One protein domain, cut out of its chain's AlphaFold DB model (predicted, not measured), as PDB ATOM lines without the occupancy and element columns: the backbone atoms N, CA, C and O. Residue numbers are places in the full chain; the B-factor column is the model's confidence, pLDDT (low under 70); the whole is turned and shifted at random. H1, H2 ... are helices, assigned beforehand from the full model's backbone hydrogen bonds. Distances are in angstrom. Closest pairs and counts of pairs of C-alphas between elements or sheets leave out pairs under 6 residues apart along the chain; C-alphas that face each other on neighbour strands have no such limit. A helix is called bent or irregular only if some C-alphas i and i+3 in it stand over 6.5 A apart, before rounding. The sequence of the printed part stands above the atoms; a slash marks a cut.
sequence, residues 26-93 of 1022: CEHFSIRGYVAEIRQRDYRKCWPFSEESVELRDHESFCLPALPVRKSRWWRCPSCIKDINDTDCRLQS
ATOM      1  N   CYS A  26     -34.641 -40.795 -11.772       84.25
ATOM      2  CA  CYS A  26     -33.909 -41.204 -10.574       84.25
ATOM      3  C   CYS A  26     -32.387 -41.213 -10.814       84.25
ATOM      4  O   CYS A  26     -31.819 -42.212 -11.258       84.25
ATOM      5  N   GLU A  27     -31.723 -40.095 -10.507       84.31
ATOM      6  CA  GLU A  27     -30.269 -39.961 -10.572       84.31
ATOM      7  C   GLU A  27     -29.635 -40.730  -9.412       84.31
ATOM      8  O   GLU A  27     -29.445 -40.246  -8.298       84.31
ATOM      9  N   HIS A  28     -29.367 -42.007  -9.668       89.12
ATOM     10  CA  HIS A  28     -28.696 -42.893  -8.733       89.12
ATOM     11  C   HIS A  28     -27.256 -43.101  -9.151       89.12
ATOM     12  O   HIS A  28     -26.990 -43.675 -10.216       89.12
ATOM     13  N   PHE A  29     -26.340 -42.707  -8.262       89.81
ATOM     14  CA  PHE A  29     -24.924 -42.988  -8.418       89.81
ATOM     15  C   PHE A  29     -24.704 -44.472  -8.724       89.81
ATOM     16  O   PHE A  29     -25.192 -45.372  -8.036       89.81
ATOM     17  N   SER A  30     -23.953 -44.721  -9.788       91.19
ATOM     18  CA  SER A  30     -23.609 -46.052 -10.259       91.19
ATOM     19  C   SER A  30     -22.139 -46.055 -10.593       91.19
ATOM     20  O   SER A  30     -21.700 -45.269 -11.427       91.19
ATOM     21  N   ILE A  31     -21.389 -46.988 -10.008       92.69
ATOM     22  CA  ILE A  31     -19.961 -47.157 -10.301       92.69
ATOM     23  C   ILE A  31     -19.750 -47.395 -11.808       92.69
ATOM     24  O   ILE A  31     -18.789 -46.897 -12.381       92.69
ATOM     25  N   ARG A  32     -20.686 -48.075 -12.492       90.25
ATOM     26  CA  ARG A  32     -20.637 -48.237 -13.958       90.25
ATOM     27  C   ARG A  32     -20.919 -46.935 -14.710       90.25
ATOM     28  O   ARG A  32     -20.294 -46.715 -15.740       90.25
ATOM     29  N   GLY A  33     -21.828 -46.101 -14.200       93.69
ATOM     30  CA  GLY A  33     -22.086 -44.755 -14.721       93.69
ATOM     31  C   GLY A  33     -20.844 -43.879 -14.611       93.69
ATOM     32  O   GLY A  33     -20.297 -43.468 -15.628       93.69
ATOM     33  N   TYR A  34     -20.335 -43.730 -13.389       93.31
ATOM     34  CA  TYR A  34     -19.123 -42.978 -13.080       93.31
ATOM     35  C   TYR A  34     -17.914 -43.441 -13.906       93.31
ATOM     36  O   TYR A  34     -17.252 -42.621 -14.529       93.31
ATOM     37  N   VAL A  35     -17.632 -44.746 -14.001       94.12
ATOM     38  CA  VAL A  35     -16.484 -45.230 -14.794       94.12
ATOM     39  C   VAL A  35     -16.670 -44.983 -16.300       94.12
ATOM     40  O   VAL A  35     -15.685 -44.732 -16.988       94.12
ATOM     41  N   ALA A  36     -17.893 -45.004 -16.837       92.69
ATOM     42  CA  ALA A  36     -18.130 -44.620 -18.232       92.69
ATOM     43  C   ALA A  36     -17.967 -43.105 -18.454       92.69
ATOM     44  O   ALA A  36     -17.355 -42.690 -19.434       92.69
ATOM     45  N   GLU A  37     -18.455 -42.293 -17.518       93.31
ATOM     46  CA  GLU A  37     -18.339 -40.833 -17.514       93.31
ATOM     47  C   GLU A  37     -16.871 -40.379 -17.394       93.31
ATOM     48  O   GLU A  37     -16.423 -39.515 -18.148       93.31
ATOM     49  N   ILE A  38     -16.084 -41.015 -16.517       94.31
ATOM     50  CA  ILE A  38     -14.637 -40.789 -16.433       94.31
ATOM     51  C   ILE A  38     -13.941 -41.288 -17.702       94.31
ATOM     52  O   ILE A  38     -13.152 -40.526 -18.243       94.31
ATOM     53  N   ARG A  39     -14.270 -42.465 -18.264       93.06
ATOM     54  CA  ARG A  39     -13.731 -42.894 -19.577       93.06
ATOM     55  C   ARG A  39     -14.001 -41.887 -20.695       93.06
ATOM     56  O   ARG A  39     -13.170 -41.756 -21.587       93.06
ATOM     57  N   GLN A  40     -15.149 -41.208 -20.662       89.94
ATOM     58  CA  GLN A  40     -15.538 -40.220 -21.667       89.94
ATOM     59  C   GLN A  40     -14.843 -38.863 -21.471       89.94
ATOM     60  O   GLN A  40     -14.504 -38.222 -22.461       89.94
ATOM     61  N   ARG A  41     -14.610 -38.423 -20.225       93.81
ATOM     62  CA  ARG A  41     -13.825 -37.204 -19.937       93.81
ATOM     63  C   ARG A  41     -12.319 -37.411 -20.094       93.81
ATOM     64  O   ARG A  41     -11.617 -36.504 -20.521       93.81
ATOM     65  N   ASP A  42     -11.829 -38.567 -19.666       91.94
ATOM     66  CA  ASP A  42     -10.419 -38.868 -19.454       91.94
ATOM     67  C   ASP A  42     -10.192 -40.391 -19.502       91.94
ATOM     68  O   ASP A  42     -10.240 -41.110 -18.496       91.94
ATOM     69  N   TYR A  43      -9.936 -40.900 -20.707       89.50
ATOM     70  CA  TYR A  43      -9.643 -42.316 -20.917       89.50
ATOM     71  C   TYR A  43      -8.356 -42.765 -20.201       89.50
ATOM     72  O   TYR A  43      -8.260 -43.943 -19.852       89.50
ATOM     73  N   ARG A  44      -7.404 -41.852 -19.934       89.44
ATOM     74  CA  ARG A  44      -6.124 -42.151 -19.267       89.44
ATOM     75  C   ARG A  44      -6.338 -42.508 -17.798       89.44
ATOM     76  O   ARG A  44      -5.824 -43.526 -17.349       89.44
ATOM     77  N   LYS A  45      -7.209 -41.785 -17.082       90.94
ATOM     78  CA  LYS A  45      -7.643 -42.146 -15.711       90.94
ATOM     79  C   LYS A  45      -8.316 -43.521 -15.606       90.94
ATOM     80  O   LYS A  45      -8.416 -44.064 -14.509       90.94
ATOM     81  N   CYS A  46      -8.796 -44.079 -16.717       90.19
ATOM     82  CA  CYS A  46      -9.383 -45.419 -16.792       90.19
ATOM     83  C   CYS A  46      -8.498 -46.442 -17.527       90.19
ATOM     84  O   CYS A  46      -8.961 -47.556 -17.799       90.19
ATOM     85  N   TRP A  47      -7.260 -46.075 -17.864       89.12
ATOM     86  CA  TRP A  47      -6.310 -46.929 -18.565       89.12
ATOM     87  C   TRP A  47      -5.631 -47.890 -17.571       89.12
ATOM     88  O   TRP A  47      -5.155 -47.444 -16.528       89.12
ATOM     89  N   PRO A  48      -5.583 -49.209 -17.837       87.19
ATOM     90  CA  PRO A  48      -5.057 -50.189 -16.882       87.19
ATOM     91  C   PRO A  48      -3.525 -50.362 -16.939       87.19
ATOM     92  O   PRO A  48      -2.990 -51.233 -16.257       87.19
ATOM     93  N   PHE A  49      -2.824 -49.570 -17.755       86.81
ATOM     94  CA  PHE A  49      -1.369 -49.616 -17.933       86.81
ATOM     95  C   PHE A  49      -0.737 -48.268 -17.539       86.81
ATOM     96  O   PHE A  49      -1.432 -47.254 -17.491       86.81
ATOM     97  N   SER A  50       0.572 -48.240 -17.262       83.25
ATOM     98  CA  SER A  50       1.287 -47.003 -16.907       83.25
ATOM     99  C   SER A  50       1.242 -45.969 -18.036       83.25
ATOM    100  O   SER A  50       1.188 -46.326 -19.213       83.25
ATOM    101  N   GLU A  51       1.295 -44.681 -17.698       77.44
ATOM    102  CA  GLU A  51       1.197 -43.598 -18.689       77.44
ATOM    103  C   GLU A  51       2.357 -43.620 -19.704       77.44
ATOM    104  O   GLU A  51       2.129 -43.429 -20.895       77.44
ATOM    105  N   GLU A  52       3.554 -44.037 -19.279       78.19
ATOM    106  CA  GLU A  52       4.719 -44.319 -20.140       78.19
ATOM    107  C   GLU A  52       4.410 -45.324 -21.276       78.19
ATOM    108  O   GLU A  52       4.993 -45.258 -22.357       78.19
ATOM    109  N   SER A  53       3.462 -46.252 -21.072       71.06
ATOM    110  CA  SER A  53       3.048 -47.212 -22.110       71.06
ATOM    111  C   SER A  53       2.163 -46.597 -23.205       71.06
ATOM    112  O   SER A  53       1.993 -47.207 -24.261       71.06
ATOM    113  N   VAL A  54       1.615 -45.400 -22.964       62.62
ATOM    114  CA  VAL A  54       0.757 -44.639 -23.893       62.62
ATOM    115  C   VAL A  54       1.587 -43.733 -24.811       62.62
ATOM    116  O   VAL A  54       1.130 -43.373 -25.892       62.62
ATOM    117  N   GLU A  55       2.811 -43.383 -24.411       66.00
ATOM    118  CA  GLU A  55       3.727 -42.547 -25.203       66.00
ATOM    119  C   GLU A  55       4.513 -43.352 -26.251       66.00
ATOM    120  O   GLU A  55       4.945 -42.802 -27.260       66.00
ATOM    121  N   LEU A  56       4.677 -44.666 -26.048       59.06
ATOM    122  CA  LEU A  56       5.528 -45.518 -26.891       59.06
ATOM    123  C   LEU A  56       4.825 -46.142 -28.119       59.06
ATOM    124  O   LEU A  56       5.414 -46.990 -28.795       59.06
ATOM    125  N   ARG A  57       3.560 -45.791 -28.390       55.38
ATOM    126  CA  ARG A  57       2.802 -46.226 -29.578       55.38
ATOM    127  C   ARG A  57       1.844 -45.135 -30.044       55.38
ATOM    128  O   ARG A  57       1.253 -44.433 -29.228       55.38
ATOM    129  N   ASP A  58       1.659 -45.056 -31.356       59.16
ATOM    130  CA  ASP A  58       0.890 -44.009 -32.028       59.16
ATOM    131  C   ASP A  58      -0.550 -43.897 -31.495       59.16
ATOM    132  O   ASP A  58      -1.259 -44.893 -31.319       59.16
ATOM    133  N   HIS A  59      -0.988 -42.661 -31.240       57.09
ATOM    134  CA  HIS A  59      -2.187 -42.341 -30.453       57.09
ATOM    135  C   HIS A  59      -3.541 -42.757 -31.075       57.09
ATOM    136  O   HIS A  59      -4.586 -42.511 -30.475       57.09
ATOM    137  N   GLU A  60      -3.563 -43.385 -32.252       56.72
ATOM    138  CA  GLU A  60      -4.780 -43.588 -33.053       56.72
ATOM    139  C   GLU A  60      -5.615 -44.836 -32.697       56.72
ATOM    140  O   GLU A  60      -6.747 -44.958 -33.162       56.72
ATOM    141  N   SER A  61      -5.093 -45.788 -31.908       60.88
ATOM    142  CA  SER A  61      -5.658 -47.158 -31.860       60.88
ATOM    143  C   SER A  61      -6.032 -47.724 -30.478       60.88
ATOM    144  O   SER A  61      -6.536 -48.844 -30.397       60.88
ATOM    145  N   PHE A  62      -5.871 -46.960 -29.391       69.00
ATOM    146  CA  PHE A  62      -6.080 -47.441 -28.011       69.00
ATOM    147  C   PHE A  62      -7.359 -46.925 -27.324       69.00
ATOM    148  O   PHE A  62      -7.401 -46.690 -26.116       69.00
ATOM    149  N   CYS A  63      -8.453 -46.810 -28.077       77.75
ATOM    150  CA  CYS A  63      -9.777 -46.551 -27.507       77.75
ATOM    151  C   CYS A  63     -10.229 -47.710 -26.599       77.75
ATOM    152  O   CYS A  63     -10.435 -48.835 -27.060       77.75
ATOM    153  N   LEU A  64     -10.451 -47.433 -25.308       82.06
ATOM    154  CA  LEU A  64     -11.110 -48.380 -24.404       82.06
ATOM    155  C   LEU A  64     -12.502 -48.751 -24.950       82.06
ATOM    156  O   LEU A  64     -13.249 -47.847 -25.333       82.06
ATOM    157  N   PRO A  65     -12.916 -50.034 -24.907       86.00
ATOM    158  CA  PRO A  65     -14.271 -50.419 -25.275       86.00
ATOM    159  C   PRO A  65     -15.315 -49.603 -24.503       86.00
ATOM    160  O   PRO A  65     -15.245 -49.487 -23.270       86.00
ATOM    161  N   ALA A  66     -16.275 -49.045 -25.242       83.75
ATOM    162  CA  ALA A  66     -17.367 -48.260 -24.684       83.75
ATOM    163  C   ALA A  66     -18.138 -49.091 -23.646       83.75
ATOM    164  O   ALA A  66     -18.479 -50.249 -23.891       83.75
ATOM    165  N   LEU A  67     -18.413 -48.506 -22.479       87.88
ATOM    166  CA  LEU A  67     -19.163 -49.177 -21.419       87.88
ATOM    167  C   LEU A  67     -20.662 -48.881 -21.572       87.88
ATOM    168  O   LEU A  67     -21.075 -47.754 -21.301       87.88
ATOM    169  N   PRO A  68     -21.509 -49.859 -21.952       86.38
ATOM    170  CA  PRO A  68     -22.951 -49.655 -22.008       86.38
ATOM    171  C   PRO A  68     -23.528 -49.557 -20.588       86.38
ATOM    172  O   PRO A  68     -23.812 -50.562 -19.927       86.38
ATOM    173  N   VAL A  69     -23.716 -48.327 -20.111       87.56
ATOM    174  CA  VAL A  69     -24.366 -48.047 -18.828       87.56
ATOM    175  C   VAL A  69     -25.873 -48.236 -18.976       87.56
ATOM    176  O   VAL A  69     -26.590 -47.363 -19.457       87.56
ATOM    177  N   ARG A  70     -26.384 -49.383 -18.518       82.94
ATOM    178  CA  ARG A  70     -27.816 -49.505 -18.219       82.94
ATOM    179  C   ARG A  70     -28.146 -48.582 -17.044       82.94
ATOM    180  O   ARG A  70     -27.417 -48.596 -16.051       82.94
ATOM    181  N   LYS A  71     -29.243 -47.821 -17.148       81.69
ATOM    182  CA  LYS A  71     -29.745 -46.956 -16.067       81.69
ATOM    183  C   LYS A  71     -29.851 -47.750 -14.758       81.69
ATOM    184  O   LYS A  71     -30.457 -48.823 -14.725       81.69
ATOM    185  N   SER A  72     -29.245 -47.230 -13.697       80.81
ATOM    186  CA  SER A  72     -29.157 -47.850 -12.372       80.81
ATOM    187  C   SER A  72     -30.502 -47.807 -11.646       80.81
ATOM    188  O   SER A  72     -30.795 -46.873 -10.907       80.81
ATOM    189  N   ARG A  73     -31.325 -48.844 -11.824       84.75
ATOM    190  CA  ARG A  73     -32.573 -49.001 -11.065       84.75
ATOM    191  C   ARG A  73     -32.275 -49.437  -9.632       84.75
ATOM    192  O   ARG A  73     -31.728 -50.517  -9.415       84.75
ATOM    193  N   TRP A  74     -32.649 -48.614  -8.654       86.19
ATOM    194  CA  TRP A  74     -32.528 -48.956  -7.237       86.19
ATOM    195  C   TRP A  74     -33.859 -49.479  -6.698       86.19
ATOM    196  O   TRP A  74     -34.849 -48.751  -6.659       86.19
ATOM    197  N   TRP A  75     -33.863 -50.722  -6.210       84.19
ATOM    198  CA  TRP A  75     -35.031 -51.425  -5.651       84.19
ATOM    199  C   TRP A  75     -35.699 -50.759  -4.431       84.19
ATOM    200  O   TRP A  75     -36.684 -51.287  -3.923       84.19
ATOM    201  N   ARG A  76     -35.171 -49.633  -3.931       85.88
ATOM    202  CA  ARG A  76     -35.770 -48.832  -2.848       85.88
ATOM    203  C   ARG A  76     -36.250 -47.443  -3.282       85.88
ATOM    204  O   ARG A  76     -36.887 -46.770  -2.481       85.88
ATOM    205  N   CYS A  77     -35.983 -47.005  -4.514       89.94
ATOM    206  CA  CYS A  77     -36.460 -45.711  -5.003       89.94
ATOM    207  C   CYS A  77     -37.824 -45.858  -5.703       89.94
ATOM    208  O   CYS A  77     -37.904 -46.575  -6.703       89.94
ATOM    209  N   PRO A  78     -38.880 -45.147  -5.260       85.94
ATOM    210  CA  PRO A  78     -40.204 -45.229  -5.877       85.94
ATOM    211  C   PRO A  78     -40.216 -44.919  -7.379       85.94
ATOM    212  O   PRO A  78     -40.865 -45.642  -8.131       85.94
ATOM    213  N   SER A  79     -39.475 -43.904  -7.842       87.94
ATOM    214  CA  SER A  79     -39.392 -43.555  -9.271       87.94
ATOM    215  C   SER A  79     -38.803 -44.704 -10.089       87.94
ATOM    216  O   SER A  79     -39.415 -45.159 -11.047       87.94
ATOM    217  N   CYS A  80     -37.670 -45.253  -9.644       88.88
ATOM    218  CA  CYS A  80     -36.995 -46.373 -10.302       88.88
ATOM    219  C   CYS A  80     -37.758 -47.714 -10.205       88.88
ATOM    220  O   CYS A  80     -37.433 -48.635 -10.954       88.88
ATOM    221  N   ILE A  81     -38.767 -47.830  -9.328       86.06
ATOM    222  CA  ILE A  81     -39.715 -48.959  -9.284       86.06
ATOM    223  C   ILE A  81     -40.870 -48.751 -10.277       86.06
ATOM    224  O   ILE A  81     -41.210 -49.687 -10.998       86.06
ATOM    225  N   LYS A  82     -41.442 -47.538 -10.375       85.44
ATOM    226  CA  LYS A  82     -42.449 -47.195 -11.408       85.44
ATOM    227  C   LYS A  82     -41.906 -47.486 -12.813       85.44
ATOM    228  O   LYS A  82     -42.538 -48.189 -13.596       85.44
ATOM    229  N   ASP A  83     -40.659 -47.074 -13.038       78.69
ATOM    230  CA  ASP A  83     -39.864 -47.317 -14.243       78.69
ATOM    231  C   ASP A  83     -39.834 -48.802 -14.676       78.69
ATOM    232  O   ASP A  83     -39.784 -49.095 -15.869       78.69
ATOM    233  N   ILE A  84     -39.864 -49.754 -13.730       79.19
ATOM    234  CA  ILE A  84     -39.911 -51.198 -14.025       79.19
ATOM    235  C   ILE A  84     -41.266 -51.556 -14.636       79.19
ATOM    236  O   ILE A  84     -41.306 -52.024 -15.775       79.19
ATOM    237  N   ASN A  85     -42.347 -51.258 -13.910       71.50
ATOM    238  CA  ASN A  85     -43.718 -51.611 -14.279       71.50
ATOM    239  C   ASN A  85     -44.089 -51.091 -15.681       71.50
ATOM    240  O   ASN A  85     -44.639 -51.840 -16.493       71.50
ATOM    241  N   ASP A  86     -43.718 -49.847 -15.996       68.00
ATOM    242  CA  ASP A  86     -44.014 -49.232 -17.294       68.00
ATOM    243  C   ASP A  86     -43.175 -49.839 -18.436       68.00
ATOM    244  O   ASP A  86     -43.675 -50.046 -19.549       68.00
ATOM    245  N   THR A  87     -41.903 -50.181 -18.185       62.28
ATOM    246  CA  THR A  87     -41.053 -50.789 -19.230       62.28
ATOM    247  C   THR A  87     -41.381 -52.248 -19.526       62.28
ATOM    248  O   THR A  87     -41.355 -52.627 -20.699       62.28
ATOM    249  N   ASP A  88     -41.771 -53.050 -18.534       59.06
ATOM    250  CA  ASP A  88     -42.157 -54.448 -18.768       59.06
ATOM    251  C   ASP A  88     -43.456 -54.544 -19.593       59.06
ATOM    252  O   ASP A  88     -43.567 -55.385 -20.492       59.06
ATOM    253  N   CYS A  89     -44.401 -53.616 -19.395       53.25
ATOM    254  CA  CYS A  89     -45.590 -53.487 -20.246       53.25
ATOM    255  C   CYS A  89     -45.238 -53.134 -21.707       53.25
ATOM    256  O   CYS A  89     -45.853 -53.644 -22.655       53.25
ATOM    257  N   ARG A  90     -44.214 -52.295 -21.917       48.59
ATOM    258  CA  ARG A  90     -43.749 -51.898 -23.256       48.59
ATOM    259  C   ARG A  90     -42.982 -53.013 -23.979       48.59
ATOM    260  O   ARG A  90     -43.098 -53.137 -25.196       48.59
ATOM    261  N   LEU A  91     -42.265 -53.865 -23.247       52.59
ATOM    262  CA  LEU A  91     -41.604 -55.049 -23.813       52.59
ATOM    263  C   LEU A  91     -42.606 -56.170 -24.139       52.59
ATOM    264  O   LEU A  91     -42.515 -56.776 -25.208       52.59
ATOM    265  N   GLN A  92     -43.617 -56.407 -23.290       47.62
ATOM    266  CA  GLN A  92     -44.670 -57.388 -23.595       47.62
ATOM    267  C   GLN A  92     -45.507 -57.014 -24.825       47.62
ATOM    268  O   GLN A  92     -45.900 -57.903 -25.580       47.62
ATOM    269  N   SER A  93     -45.792 -55.729 -25.050       50.59
ATOM    270  CA  SER A  93     -46.553 -55.295 -26.234       50.59
ATOM    271  C   SER A  93     -45.759 -55.483 -27.531       50.59
ATOM    272  O   SER A  93     -46.311 -55.997 -28.504       50.59
TER     273      SER A  93
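This is residues 26 to 93 of the 1022 residues of an uncharacterized protein of Microthlaspi erraticum (UniProt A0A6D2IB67). The printed part is a long, thin loop of chain that goes out and folds back, with a helix, H3, set across the end where the chain returns. H1 lies on the outgoing run and the short H2 near the far turn; from there residues 56 to 77 run back past H1 to H3, whose residues 85 to 93 stick out. The 68 printed residues hold three named helices, H1, H2 and H3 in that order, and no named strand. The class is all helix, though under half of the residues, 31 of 68, are in named elements. The whole is extended, with a radius of gyration of the C-alphas of 17.7 A and spans of 52 by 26 by 15 A.

The printed part begins at Cys 26, whose C-alpha is at (-33.909, -41.204, -10.574). H1 is residues 31 to 41, 15.2 A from first to last C-alpha, and begins with C-alpha 31 at (-19.961, -47.157, -10.301). H2 is residues 52 to 55, with C-alpha 52 at (4.719, -44.319, -20.140). H3 is residues 78 to 93, the longest helix, 23.6 A from first to last C-alpha, and ends with C-alpha 93 at (-46.553, -55.295, -26.234). No helix is bent or irregular.

H1 touches no other helix. H1 and H2 are apart, though they follow each other in the chain. H2 and H3 are apart as well, and so are H1 and H3. There is no hairpin. In H1 every O i to N i+4 pair is within hydrogen-bond range; in H3 it is 11 of 12, and H2, with four residues, is too short for such a pair. The one O i to N i+3 pair of H2 is not within range.

The two C-alphas farthest apart are those of Leu 56 and Ser 93, at 53.0 A, while the first and last printed C-alphas, of Cys 26 and Ser 93, are 24.6 A apart. The outline is only just a rod. Residues 55 to 61 stand free, and so do residues 85 to 93, which belong to H3. The body without these stretches has 52 residues, spans 47 by 15 by 14 A and has a radius of gyration of 14.8 A. The link from H1 to H2, 10 residues, is short; the link from H2 to H3, 22 residues, is long. The C-alphas of residues 56 to 77 lie 4 to 28 A from the mean of all C-alphas. The printed part has no cut. The mean pLDDT of the printed part is 79.5, and 17 residues, 54 to 62 and 86 to 93, are under 70.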